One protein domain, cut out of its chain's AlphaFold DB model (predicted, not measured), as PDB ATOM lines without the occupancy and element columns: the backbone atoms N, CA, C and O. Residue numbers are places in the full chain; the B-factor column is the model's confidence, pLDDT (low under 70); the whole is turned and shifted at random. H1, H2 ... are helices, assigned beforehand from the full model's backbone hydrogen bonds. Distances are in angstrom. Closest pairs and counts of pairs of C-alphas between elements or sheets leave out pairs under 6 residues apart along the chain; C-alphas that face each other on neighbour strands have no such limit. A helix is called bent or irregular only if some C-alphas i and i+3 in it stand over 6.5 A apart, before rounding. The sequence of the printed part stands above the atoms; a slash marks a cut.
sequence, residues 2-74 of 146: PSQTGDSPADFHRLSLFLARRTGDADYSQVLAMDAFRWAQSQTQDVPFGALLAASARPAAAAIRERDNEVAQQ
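What this domain is: This is residues 2 to 74 of the 146 residues of the protein "Sigma-70 family RNA polymerase sigma factor" of Arthrobacter sp. 24S4-2 (UniProt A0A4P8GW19). Three helices pack together with their centres at the corners of a triangle: H1 and H2 form a V that opens from the tight link between them, and the long, kinked H3 runs back past both. The last part of H3 and the tail after it, residues 68 to 74, stick out beyond this body and add to its length. The printed part has 73 residues with three named helices, in the order H1, H2, H3, and no named strand; the class is all helix. It is only just compact, close to loose, with a radius of gyration of the C-alphas of 13.2 A. The C-alphas span 45 by 20 by 19 A.

How they stand to each other: H1, residues 9 to 23, touches H2, residues 26 to 41, and they run opposite ways at a steep tilt of 49 degrees. Their closest C-alphas are those of Ala 20 and Ala 26, 4.9 A apart. H3, residues 49 to 71, touches H1 and runs the same way at a shallow tilt of 21 degrees; the closest C-alphas, of Thr 23 and Ala 63, are 5.5 A apart. H2 and H3 are a helical hairpin: they touch and run opposite ways at a shallow tilt of 28 degrees. H3 touches H2 with residues 52 to 56 alone, and the closest C-alphas, of Ala 36 and Ser 56, are 5.7 A apart. Taken over these three pairs, the helix packing is mostly aligned, but only just, with two of the three at a shallow tilt. In H1 every O i to N i+4 pair is within hydrogen-bond range; in H2 it is 11 of 12 and in H3 14 of 19.

Where its parts are: H1 begins at Pro 9, with its C-alpha at (10.086, -31.697, -27.961), and is 20.8 A long to Thr 23. H2 goes from Ala 26, C-alpha at (-4.086, -31.814, -37.244), to Gln 41 over 22.8 A. H3 is the longest helix, 28.8 A from Phe 49 to Val 71, whose C-alpha is at (-11.937, -16.817, -47.457). H3 has a kink of 63 degrees near residue 59 and is only just irregular, with C-alphas 55 and 58 lying 6.6 A apart.

The domain as a whole: The two C-alphas farthest apart, those of Thr 44 and Gln 74, are 46.7 A from each other. The printed part has no cut. The link from H1 to H2, two residues, is tight, and that from H2 to H3, seven residues, is short. The mean pLDDT of the printed part is 72.0; residues 2 to 7 and 57 to 74 are under 70.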
ATOM      1  N   PRO A   2      20.574 -16.645 -27.306       42.06
ATOM      2  CA  PRO A   2      20.848 -18.041 -27.625       42.06
ATOM      3  C   PRO A   2      19.924 -18.480 -28.764       42.06
ATOM      4  O   PRO A   2      18.705 -18.351 -28.659       42.06
ATOM      5  N   SER A   3      20.516 -18.935 -29.864       49.12
ATOM      6  CA  SER A   3      19.807 -19.609 -30.946       49.12
ATOM      7  C   SER A   3      19.142 -20.847 -30.350       49.12
ATOM      8  O   SER A   3      19.841 -21.733 -29.865       49.12
ATOM      9  N   GLN A   4      17.810 -20.875 -30.287       56.84
ATOM     10  CA  GLN A   4      17.090 -22.073 -29.857       56.84
ATOM     11  C   GLN A   4      17.301 -23.156 -30.923       56.84
ATOM     12  O   GLN A   4      16.800 -23.036 -32.042       56.84
ATOM     13  N   THR A   5      18.112 -24.151 -30.567       61.72
ATOM     14  CA  THR A   5      18.304 -25.439 -31.244       61.72
ATOM     15  C   THR A   5      16.942 -26.053 -31.534       61.72
ATOM     16  O   THR A   5      16.227 -26.392 -30.596       61.72
ATOM     17  N   GLY A   6      16.571 -26.189 -32.808       61.06
ATOM     18  CA  GLY A   6      15.223 -26.576 -33.227       61.06
ATOM     19  C   GLY A   6      14.836 -28.042 -32.989       61.06
ATOM     20  O   GLY A   6      13.823 -28.483 -33.518       61.06
ATOM     21  N   ASP A   7      15.625 -28.814 -32.242       67.62
ATOM     22  CA  ASP A   7      15.477 -30.273 -32.099       67.62
ATOM     23  C   ASP A   7      14.795 -30.687 -30.771       67.62
ATOM     24  O   ASP A   7      14.858 -31.836 -30.334       67.62
ATOM     25  N   SER A   8      14.141 -29.743 -30.081       79.88
ATOM     26  CA  SER A   8      13.467 -29.977 -28.795       79.88
ATOM     27  C   SER A   8      12.032 -30.519 -28.955       79.88
ATOM     28  O   SER A   8      11.319 -30.118 -29.880       79.88
ATOM     29  N   PRO A   9      11.509 -31.329 -28.006       79.38
ATOM     30  CA  PRO A   9      10.086 -31.697 -27.961       79.38
ATOM     31  C   PRO A   9       9.135 -30.487 -27.952       79.38
ATOM     32  O   PRO A   9       8.022 -30.560 -28.476       79.38
ATOM     33  N   ALA A  10       9.572 -29.361 -27.376       83.25
ATOM     34  CA  ALA A  10       8.813 -28.112 -27.392       83.25
ATOM     35  C   ALA A  10       8.727 -27.513 -28.806       83.25
ATOM     36  O   ALA A  10       7.665 -27.029 -29.204       83.25
ATOM     37  N   ASP A  11       9.802 -27.600 -29.588       83.50
ATOM     38  CA  ASP A  11       9.833 -27.124 -30.971       83.50
ATOM     39  C   ASP A  11       8.990 -28.014 -31.880       83.50
ATOM     40  O   ASP A  11       8.269 -27.506 -32.735       83.50
ATOM     41  N   PHE A  12       8.975 -29.327 -31.636       82.88
ATOM     42  CA  PHE A  12       8.097 -30.246 -32.360       82.88
ATOM     43  C   PHE A  12       6.625 -29.881 -32.150       82.88
ATOM     44  O   PHE A  12       5.845 -29.796 -33.104       82.88
ATOM     45  N   HIS A  13       6.245 -29.595 -30.904       86.25
ATOM     46  CA  HIS A  13       4.896 -29.147 -30.580       86.25
ATOM     47  C   HIS A  13       4.569 -27.787 -31.220       86.25
ATOM     48  O   HIS A  13       3.511 -27.640 -31.839       86.25
ATOM     49  N   ARG A  14       5.482 -26.805 -31.145       86.44
ATOM     50  CA  ARG A  14       5.303 -25.485 -31.780       86.44
ATOM     51  C   ARG A  14       5.163 -25.599 -33.300       86.44
ATOM     52  O   ARG A  14       4.288 -24.950 -33.873       86.44
ATOM     53  N   LEU A  15       5.967 -26.445 -33.942       83.88
ATOM     54  CA  LEU A  15       5.899 -26.706 -35.379       83.88
ATOM     55  C   LEU A  15       4.584 -27.390 -35.768       83.88
ATOM     56  O   LEU A  15       3.951 -26.999 -36.746       83.88
ATOM     57  N   SER A  16       4.132 -28.356 -34.973       82.31
ATOM     58  CA  SER A  16       2.854 -29.039 -35.195       82.31
ATOM     59  C   SER A  16       1.679 -28.057 -35.117       82.31
ATOM     60  O   SER A  16       0.831 -28.037 -36.003       82.31
ATOM     61  N   LEU A  17       1.657 -27.165 -34.117       83.44
ATOM     62  CA  LEU A  17       0.634 -26.117 -34.004       83.44
ATOM     63  C   LEU A  17       0.696 -25.099 -35.149       83.44
ATOM     64  O   LEU A  17      -0.339 -24.617 -35.609       83.44
ATOM     65  N   PHE A  18       1.898 -24.740 -35.599       82.81
ATOM     66  CA  PHE A  18       2.090 -23.892 -36.775       82.81
ATOM     67  C   PHE A  18       1.488 -24.539 -38.028       82.81
ATOM     68  O   PHE A  18       0.701 -23.914 -38.740       82.81
ATOM     69  N   LEU A  19       1.800 -25.812 -38.269       82.75
ATOM     70  CA  LEU A  19       1.316 -26.542 -39.433       82.75
ATOM     71  C   LEU A  19      -0.193 -26.786 -39.353       82.75
ATOM     72  O   LEU A  19      -0.874 -26.510 -40.331       82.75
ATOM     73  N   ALA A  20      -0.737 -27.174 -38.197       81.56
ATOM     74  CA  ALA A  20      -2.173 -27.387 -38.003       81.56
ATOM     75  C   ALA A  20      -2.990 -26.119 -38.287       81.56
ATOM     76  O   ALA A  20      -4.040 -26.179 -38.928       81.56
ATOM     77  N   ARG A  21      -2.487 -24.946 -37.875       78.62
ATOM     78  CA  ARG A  21      -3.119 -23.651 -38.176       78.62
ATOM     79  C   ARG A  21      -3.124 -23.322 -39.670       78.62
ATOM     80  O   ARG A  21      -4.001 -22.592 -40.124       78.62
ATOM     81  N   ARG A  22      -2.171 -23.861 -40.434       74.31
ATOM     82  CA  ARG A  22      -1.999 -23.596 -41.869       74.31
ATOM     83  C   ARG A  22      -2.682 -24.616 -42.769       74.31
ATOM     84  O   ARG A  22      -3.237 -24.235 -43.794       74.31
ATOM     85  N   THR A  23      -2.654 -25.890 -42.396       75.81
ATOM     86  CA  THR A  23      -3.292 -26.980 -43.140       75.81
ATOM     87  C   THR A  23      -4.770 -27.113 -42.787       75.81
ATOM     88  O   THR A  23      -5.554 -27.557 -43.617       75.81
ATOM     89  N   GLY A  24      -5.170 -26.721 -41.571       74.69
ATOM     90  CA  GLY A  24      -6.498 -27.022 -41.034       74.69
ATOM     91  C   GLY A  24      -6.703 -28.497 -40.680       74.69
ATOM     92  O   GLY A  24      -7.816 -28.869 -40.323       74.69
ATOM     93  N   ASP A  25      -5.649 -29.309 -40.776       76.75
ATOM     94  CA  ASP A  25      -5.650 -30.751 -40.557       76.75
ATOM     95  C   ASP A  25      -4.546 -31.091 -39.551       76.75
ATOM     96  O   ASP A  25      -3.352 -30.920 -39.827       76.75
ATOM     97  N   ALA A  26      -4.970 -31.520 -38.362       76.81
ATOM     98  CA  ALA A  26      -4.086 -31.814 -37.244       76.81
ATOM     99  C   ALA A  26      -3.256 -33.085 -37.478       76.81
ATOM    100  O   ALA A  26      -2.073 -33.096 -37.137       76.81
ATOM    101  N   ASP A  27      -3.821 -34.113 -38.107       76.94
ATOM    102  CA  ASP A  27      -3.116 -35.375 -38.337       76.94
ATOM    103  C   ASP A  27      -2.063 -35.192 -39.433       76.94
ATOM    104  O   ASP A  27      -0.897 -35.570 -39.276       76.94
ATOM    105  N   TYR A  28      -2.427 -34.486 -40.505       76.69
ATOM    106  CA  TYR A  28      -1.489 -34.130 -41.565       76.69
ATOM    107  C   TYR A  28      -0.370 -33.195 -41.071       76.69
ATOM    108  O   TYR A  28       0.780 -33.303 -41.506       76.69
ATOM    109  N   SER A  29      -0.669 -32.311 -40.112       78.06
ATOM    110  CA  SER A  29       0.329 -31.406 -39.528       78.06
ATOM    111  C   SER A  29       1.451 -32.133 -38.781       78.06
ATOM    112  O   SER A  29       2.603 -31.706 -38.858       78.06
ATOM    113  N   GLN A  30       1.145 -33.249 -38.110       80.12
ATOM    114  CA  GLN A  30       2.141 -34.031 -37.373       80.12
ATOM    115  C   GLN A  30       3.106 -34.750 -38.313       80.12
ATOM    116  O   GLN A  30       4.309 -34.784 -38.054       80.12
ATOM    117  N   VAL A  31       2.596 -35.290 -39.422       82.00
ATOM    118  CA  VAL A  31       3.424 -35.954 -40.440       82.00
ATOM    119  C   VAL A  31       4.423 -34.963 -41.036       82.00
ATOM    120  O   VAL A  31       5.622 -35.234 -41.069       82.00
ATOM    121  N   LEU A  32       3.951 -33.772 -41.410       79.06
ATOM    122  CA  LEU A  32       4.806 -32.706 -41.928       79.06
ATOM    123  C   LEU A  32       5.825 -32.201 -40.891       79.06
ATOM    124  O   LEU A  32       6.968 -31.914 -41.251       79.06
ATOM    125  N   ALA A  33       5.440 -32.107 -39.613       81.50
ATOM    126  CA  ALA A  33       6.364 -31.754 -38.537       81.50
ATOM    127  C   ALA A  33       7.470 -32.810 -38.390       81.50
ATOM    128  O   ALA A  33       8.649 -32.470 -38.303       81.50
ATOM    129  N   MET A  34       7.107 -34.093 -38.427       82.31
ATOM    130  CA  MET A  34       8.056 -35.202 -38.326       82.31
ATOM    131  C   MET A  34       9.046 -35.229 -39.495       82.31
ATOM    132  O   MET A  34      10.239 -35.434 -39.275       82.31
ATOM    133  N   ASP A  35       8.592 -34.970 -40.720       81.75
ATOM    134  CA  ASP A  35       9.477 -34.909 -41.886       81.75
ATOM    135  C   ASP A  35      10.452 -33.722 -41.819       81.75
ATOM    136  O   ASP A  35      11.627 -33.859 -42.166       81.75
ATOM    137  N   ALA A  36      10.006 -32.573 -41.307       79.50
ATOM    138  CA  ALA A  36      10.865 -31.408 -41.106       79.50
ATOM    139  C   ALA A  36      11.937 -31.640 -40.028       79.50
ATOM    140  O   ALA A  36      13.092 -31.259 -40.218       79.50
ATOM    141  N   PHE A  37      11.582 -32.313 -38.930       81.06
ATOM    142  CA  PHE A  37      12.537 -32.702 -37.886       81.06
ATOM    143  C   PHE A  37      13.552 -33.726 -38.390       81.06
ATOM    144  O   PHE A  37      14.748 -33.578 -38.154       81.06
ATOM    145  N   ARG A  38      13.110 -34.726 -39.164       83.38
ATOM    146  CA  ARG A  38      14.020 -35.681 -39.818       83.38
ATOM    147  C   ARG A  38      15.008 -34.984 -40.745       83.38
ATOM    148  O   ARG A  38      16.181 -35.347 -40.767       83.38
ATOM    149  N   TRP A  39      14.551 -33.980 -41.492       83.75
ATOM    150  CA  TRP A  39      15.446 -33.157 -42.298       83.75
ATOM    151  C   TRP A  39      16.459 -32.409 -41.426       83.75
ATOM    152  O   TRP A  39      17.647 -32.476 -41.729       83.75
ATOM    153  N   ALA A  40      16.045 -31.763 -40.332       80.12
ATOM    154  CA  ALA A  40      16.983 -31.067 -39.446       80.12
ATOM    155  C   ALA A  40      18.017 -32.004 -38.809       80.12
ATOM    156  O   ALA A  40      19.197 -31.673 -38.811       80.12
ATOM    157  N   GLN A  41      17.615 -33.202 -38.382       79.75
ATOM    158  CA  GLN A  41      18.533 -34.214 -37.838       79.75
ATOM    159  C   GLN A  41      19.530 -34.749 -38.875       79.75
ATOM    160  O   GLN A  41      20.581 -35.272 -38.512       79.75
ATOM    161  N   SER A  42      19.224 -34.620 -40.171       80.25
ATOM    162  CA  SER A  42      20.166 -34.961 -41.244       80.25
ATOM    163  C   SER A  42      21.225 -33.882 -41.498       80.25
ATOM    164  O   SER A  42      22.171 -34.125 -42.247       80.25
ATOM    165  N   GLN A  43      21.087 -32.700 -40.886       76.56
ATOM    166  CA  GLN A  43      22.021 -31.595 -41.062       76.56
ATOM    167  C   GLN A  43      23.202 -31.696 -40.094       76.56
ATOM    168  O   GLN A  43      23.065 -32.039 -38.927       76.56
ATOM    169  N   THR A  44      24.388 -31.332 -40.581       70.69
ATOM    170  CA  THR A  44      25.627 -31.324 -39.783       70.69
ATOM    171  C   THR A  44      25.672 -30.184 -38.761       70.69
ATOM    172  O   THR A  44      26.477 -30.212 -37.832       70.69
ATOM    173  N   GLN A  45      24.855 -29.148 -38.952       72.56
ATOM    174  CA  GLN A  45      24.784 -27.984 -38.077       72.56
ATOM    175  C   GLN A  45      23.415 -27.893 -37.425       72.56
ATOM    176  O   GLN A  45      22.411 -28.278 -38.019       72.56
ATOM    177  N   ASP A  46      23.409 -27.316 -36.228       78.25
ATOM    178  CA  ASP A  46      22.193 -27.033 -35.488       78.25
ATOM    179  C   ASP A  46      21.284 -26.079 -36.279       78.25
ATOM    180  O   ASP A  46      21.723 -25.026 -36.761       78.25
ATOM    181  N   VAL A  47      20.026 -26.477 -36.458       77.50
ATOM    182  CA  VAL A  47      19.062 -25.763 -37.296       77.50
ATOM    183  C   VAL A  47      18.172 -24.909 -36.394       77.50
ATOM    184  O   VAL A  47      17.471 -25.456 -35.541       77.50
ATOM    185  N   PRO A  48      18.142 -23.575 -36.563       83.31
ATOM    186  CA  PRO A  48      17.265 -22.732 -35.764       83.31
ATOM    187  C   PRO A  48      15.798 -22.989 -36.122       83.31
ATOM    188  O   PRO A  48      15.456 -23.290 -37.271       83.31
ATOM    189  N   PHE A  49      14.906 -22.782 -35.155       79.31
ATOM    190  CA  PHE A  49      13.469 -23.016 -35.329       79.31
ATOM    191  C   PHE A  49      12.855 -22.283 -36.543       79.31
ATOM    192  O   PHE A  49      12.021 -22.839 -37.259       79.31
ATOM    193  N   GLY A  50      13.312 -21.064 -36.857       75.12
ATOM    194  CA  GLY A  50      12.853 -20.333 -38.046       75.12
ATOM    195  C   GLY A  50      13.168 -21.047 -39.369       75.12
ATOM    196  O   GLY A  50      12.352 -21.032 -40.293       75.12
ATOM    197  N   ALA A  51      14.303 -21.744 -39.455       79.88
ATOM    198  CA  ALA A  51      14.674 -22.518 -40.637       79.88
ATOM    199  C   ALA A  51      13.858 -23.820 -40.762       79.88
ATOM    200  O   ALA A  51      13.483 -24.199 -41.873       79.88
ATOM    201  N   LEU A  52      13.502 -24.456 -39.640       79.31
ATOM    202  CA  LEU A  52      12.559 -25.585 -39.602       79.31
ATOM    203  C   LEU A  52      11.168 -25.199 -40.119       79.31
ATOM    204  O   LEU A  52      10.566 -25.909 -40.934       79.31
ATOM    205  N   LEU A  53      10.668 -24.037 -39.693       80.81
ATOM    206  CA  LEU A  53       9.421 -23.475 -40.207       80.81
ATOM    207  C   LEU A  53       9.510 -23.226 -41.721       80.81
ATOM    208  O   LEU A  53       8.594 -23.584 -42.457       80.81
ATOM    209  N   ALA A  54      10.615 -22.664 -42.216       79.62
ATOM    210  CA  ALA A  54      10.783 -22.383 -43.644       79.62
ATOM    211  C   ALA A  54      10.837 -23.662 -44.502       79.62
ATOM    212  O   ALA A  54      10.245 -23.710 -45.585       79.62
ATOM    213  N   ALA A  55      11.503 -24.712 -44.014       79.31
ATOM    214  CA  ALA A  55      11.591 -26.001 -44.699       79.31
ATOM    215  C   ALA A  55      10.217 -26.688 -44.827       79.31
ATOM    216  O   ALA A  55       9.877 -27.219 -45.886       79.31
ATOM    217  N   SER A  56       9.398 -26.611 -43.776       73.44
ATOM    218  CA  SER A  56       8.053 -27.204 -43.714       73.44
ATOM    219  C   SER A  56       6.954 -26.338 -44.348       73.44
ATOM    220  O   SER A  56       5.886 -26.837 -44.706       73.44
ATOM    221  N   ALA A  57       7.206 -25.042 -44.554       68.69
ATOM    222  CA  ALA A  57       6.223 -24.110 -45.097       68.69
ATOM    223  C   ALA A  57       5.869 -24.365 -46.570       68.69
ATOM    224  O   ALA A  57       4.787 -23.976 -46.999       68.69
ATOM    225  N   ARG A  58       6.730 -25.018 -47.366       64.44
ATOM    226  CA  ARG A  58       6.450 -25.304 -48.790       64.44
ATOM    227  C   ARG A  58       5.200 -26.175 -49.010       64.44
ATOM    228  O   ARG A  58       4.332 -25.735 -49.765       64.44
ATOM    229  N   PRO A  59       5.058 -27.352 -48.374       60.12
ATOM    230  CA  PRO A  59       3.828 -28.145 -48.458       60.12
ATOM    231  C   PRO A  59       2.629 -27.457 -47.785       60.12
ATOM    232  O   PRO A  59       1.525 -27.496 -48.327       60.12
ATOM    233  N   ALA A  60       2.831 -26.744 -46.671       60.66
ATOM    234  CA  ALA A  60       1.754 -26.008 -45.999       60.66
ATOM    235  C   ALA A  60       1.213 -24.831 -46.838       60.66
ATOM    236  O   ALA A  60       0.012 -24.581 -46.867       60.66
ATOM    237  N   ALA A  61       2.073 -24.124 -47.576       60.41
ATOM    238  CA  ALA A  61       1.692 -22.983 -48.406       60.41
ATOM    239  C   ALA A  61       0.766 -23.359 -49.574       60.41
ATOM    240  O   ALA A  61      -0.003 -22.511 -50.026       60.41
ATOM    241  N   ALA A  62       0.819 -24.602 -50.063       60.91
ATOM    242  CA  ALA A  62      -0.126 -25.098 -51.062       60.91
ATOM    243  C   ALA A  62      -1.541 -25.236 -50.471       60.91
ATOM    244  O   ALA A  62      -2.489 -24.723 -51.060       60.91
ATOM    245  N   ALA A  63      -1.668 -25.813 -49.271       56.72
ATOM    246  CA  ALA A  63      -2.944 -25.936 -48.556       56.72
ATOM    247  C   ALA A  63      -3.536 -24.569 -48.153       56.72
ATOM    248  O   ALA A  63      -4.739 -24.343 -48.276       56.72
ATOM    249  N   ILE A  64      -2.686 -23.618 -47.746       57.50
ATOM    250  CA  ILE A  64      -3.106 -22.246 -47.415       57.50
ATOM    251  C   ILE A  64      -3.672 -21.517 -48.635       57.50
ATOM    252  O   ILE A  64      -4.639 -20.776 -48.497       57.50
ATOM    253  N   ARG A  65      -3.080 -21.690 -49.827       56.91
ATOM    254  CA  ARG A  65      -3.549 -21.012 -51.050       56.91
ATOM    255  C   ARG A  65      -4.969 -21.418 -51.430       56.91
ATOM    256  O   ARG A  65      -5.717 -20.550 -51.867       56.91
ATOM    257  N   GLU A  66      -5.325 -22.683 -51.232       53.88
ATOM    258  CA  GLU A  66      -6.680 -23.195 -51.466       53.88
ATOM    259  C   GLU A  66      -7.685 -22.503 -50.529       53.88
ATOM    260  O   GLU A  66      -8.675 -21.924 -50.970       53.88
ATOM    261  N   ARG A  67      -7.353 -22.426 -49.235       55.59
ATOM    262  CA  ARG A  67      -8.219 -21.851 -48.196       55.59
ATOM    263  C   ARG A  67      -8.290 -20.319 -48.215       55.59
ATOM    264  O   ARG A  67      -9.347 -19.740 -47.978       55.59
ATOM    265  N   ASP A  68      -7.186 -19.635 -48.528       56.16
ATOM    266  CA  ASP A  68      -7.161 -18.179 -48.736       56.16
ATOM    267  C   ASP A  68      -8.050 -17.785 -49.936       56.16
ATOM    268  O   ASP A  68      -8.610 -16.688 -49.941       56.16
ATOM    269  N   ASN A  69      -8.217 -18.670 -50.931       54.91
ATOM    270  CA  ASN A  69      -9.125 -18.464 -52.064       54.91
ATOM    271  C   ASN A  69     -10.605 -18.583 -51.645       54.91
ATOM    272  O   ASN A  69     -11.441 -17.815 -52.119       54.91
ATOM    273  N   GLU A  70     -10.919 -19.477 -50.702       50.59
ATOM    274  CA  GLU A  70     -12.260 -19.627 -50.113       50.59
ATOM    275  C   GLU A  70     -12.639 -18.437 -49.210       50.59
ATOM    276  O   GLU A  70     -13.752 -17.916 -49.282       50.59
ATOM    277  N   VAL A  71     -11.705 -17.945 -48.388       52.28
ATOM    278  CA  VAL A  71     -11.937 -16.817 -47.457       52.28
ATOM    279  C   VAL A  71     -11.986 -15.461 -48.179       52.28
ATOM    280  O   VAL A  71     -12.628 -14.521 -47.700       52.28
ATOM    281  N   ALA A  72     -11.373 -15.344 -49.363       51.12
ATOM    282  CA  ALA A  72     -11.374 -14.124 -50.175       51.12
ATOM    283  C   ALA A  72     -12.777 -13.655 -50.631       51.12
ATOM    284  O   ALA A  72     -12.900 -12.552 -51.165       51.12
ATOM    285  N   GLN A  73     -13.837 -14.435 -50.391       46.12
ATOM    286  CA  GLN A  73     -15.217 -14.091 -50.752       46.12
ATOM    287  C   GLN A  73     -15.991 -13.226 -49.737       46.12
ATOM    288  O   GLN A  73     -17.138 -12.878 -50.012       46.12
ATOM    289  N   GLN A  74     -15.412 -12.804 -48.601       43.12
ATOM    290  CA  GLN A  74     -16.144 -12.001 -47.601       43.12
ATOM    291  C   GLN A  74     -15.597 -10.572 -47.412       43.12
ATOM    292  O   GLN A  74     -14.438 -10.346 -47.062       43.12
TER     293      GLN A  74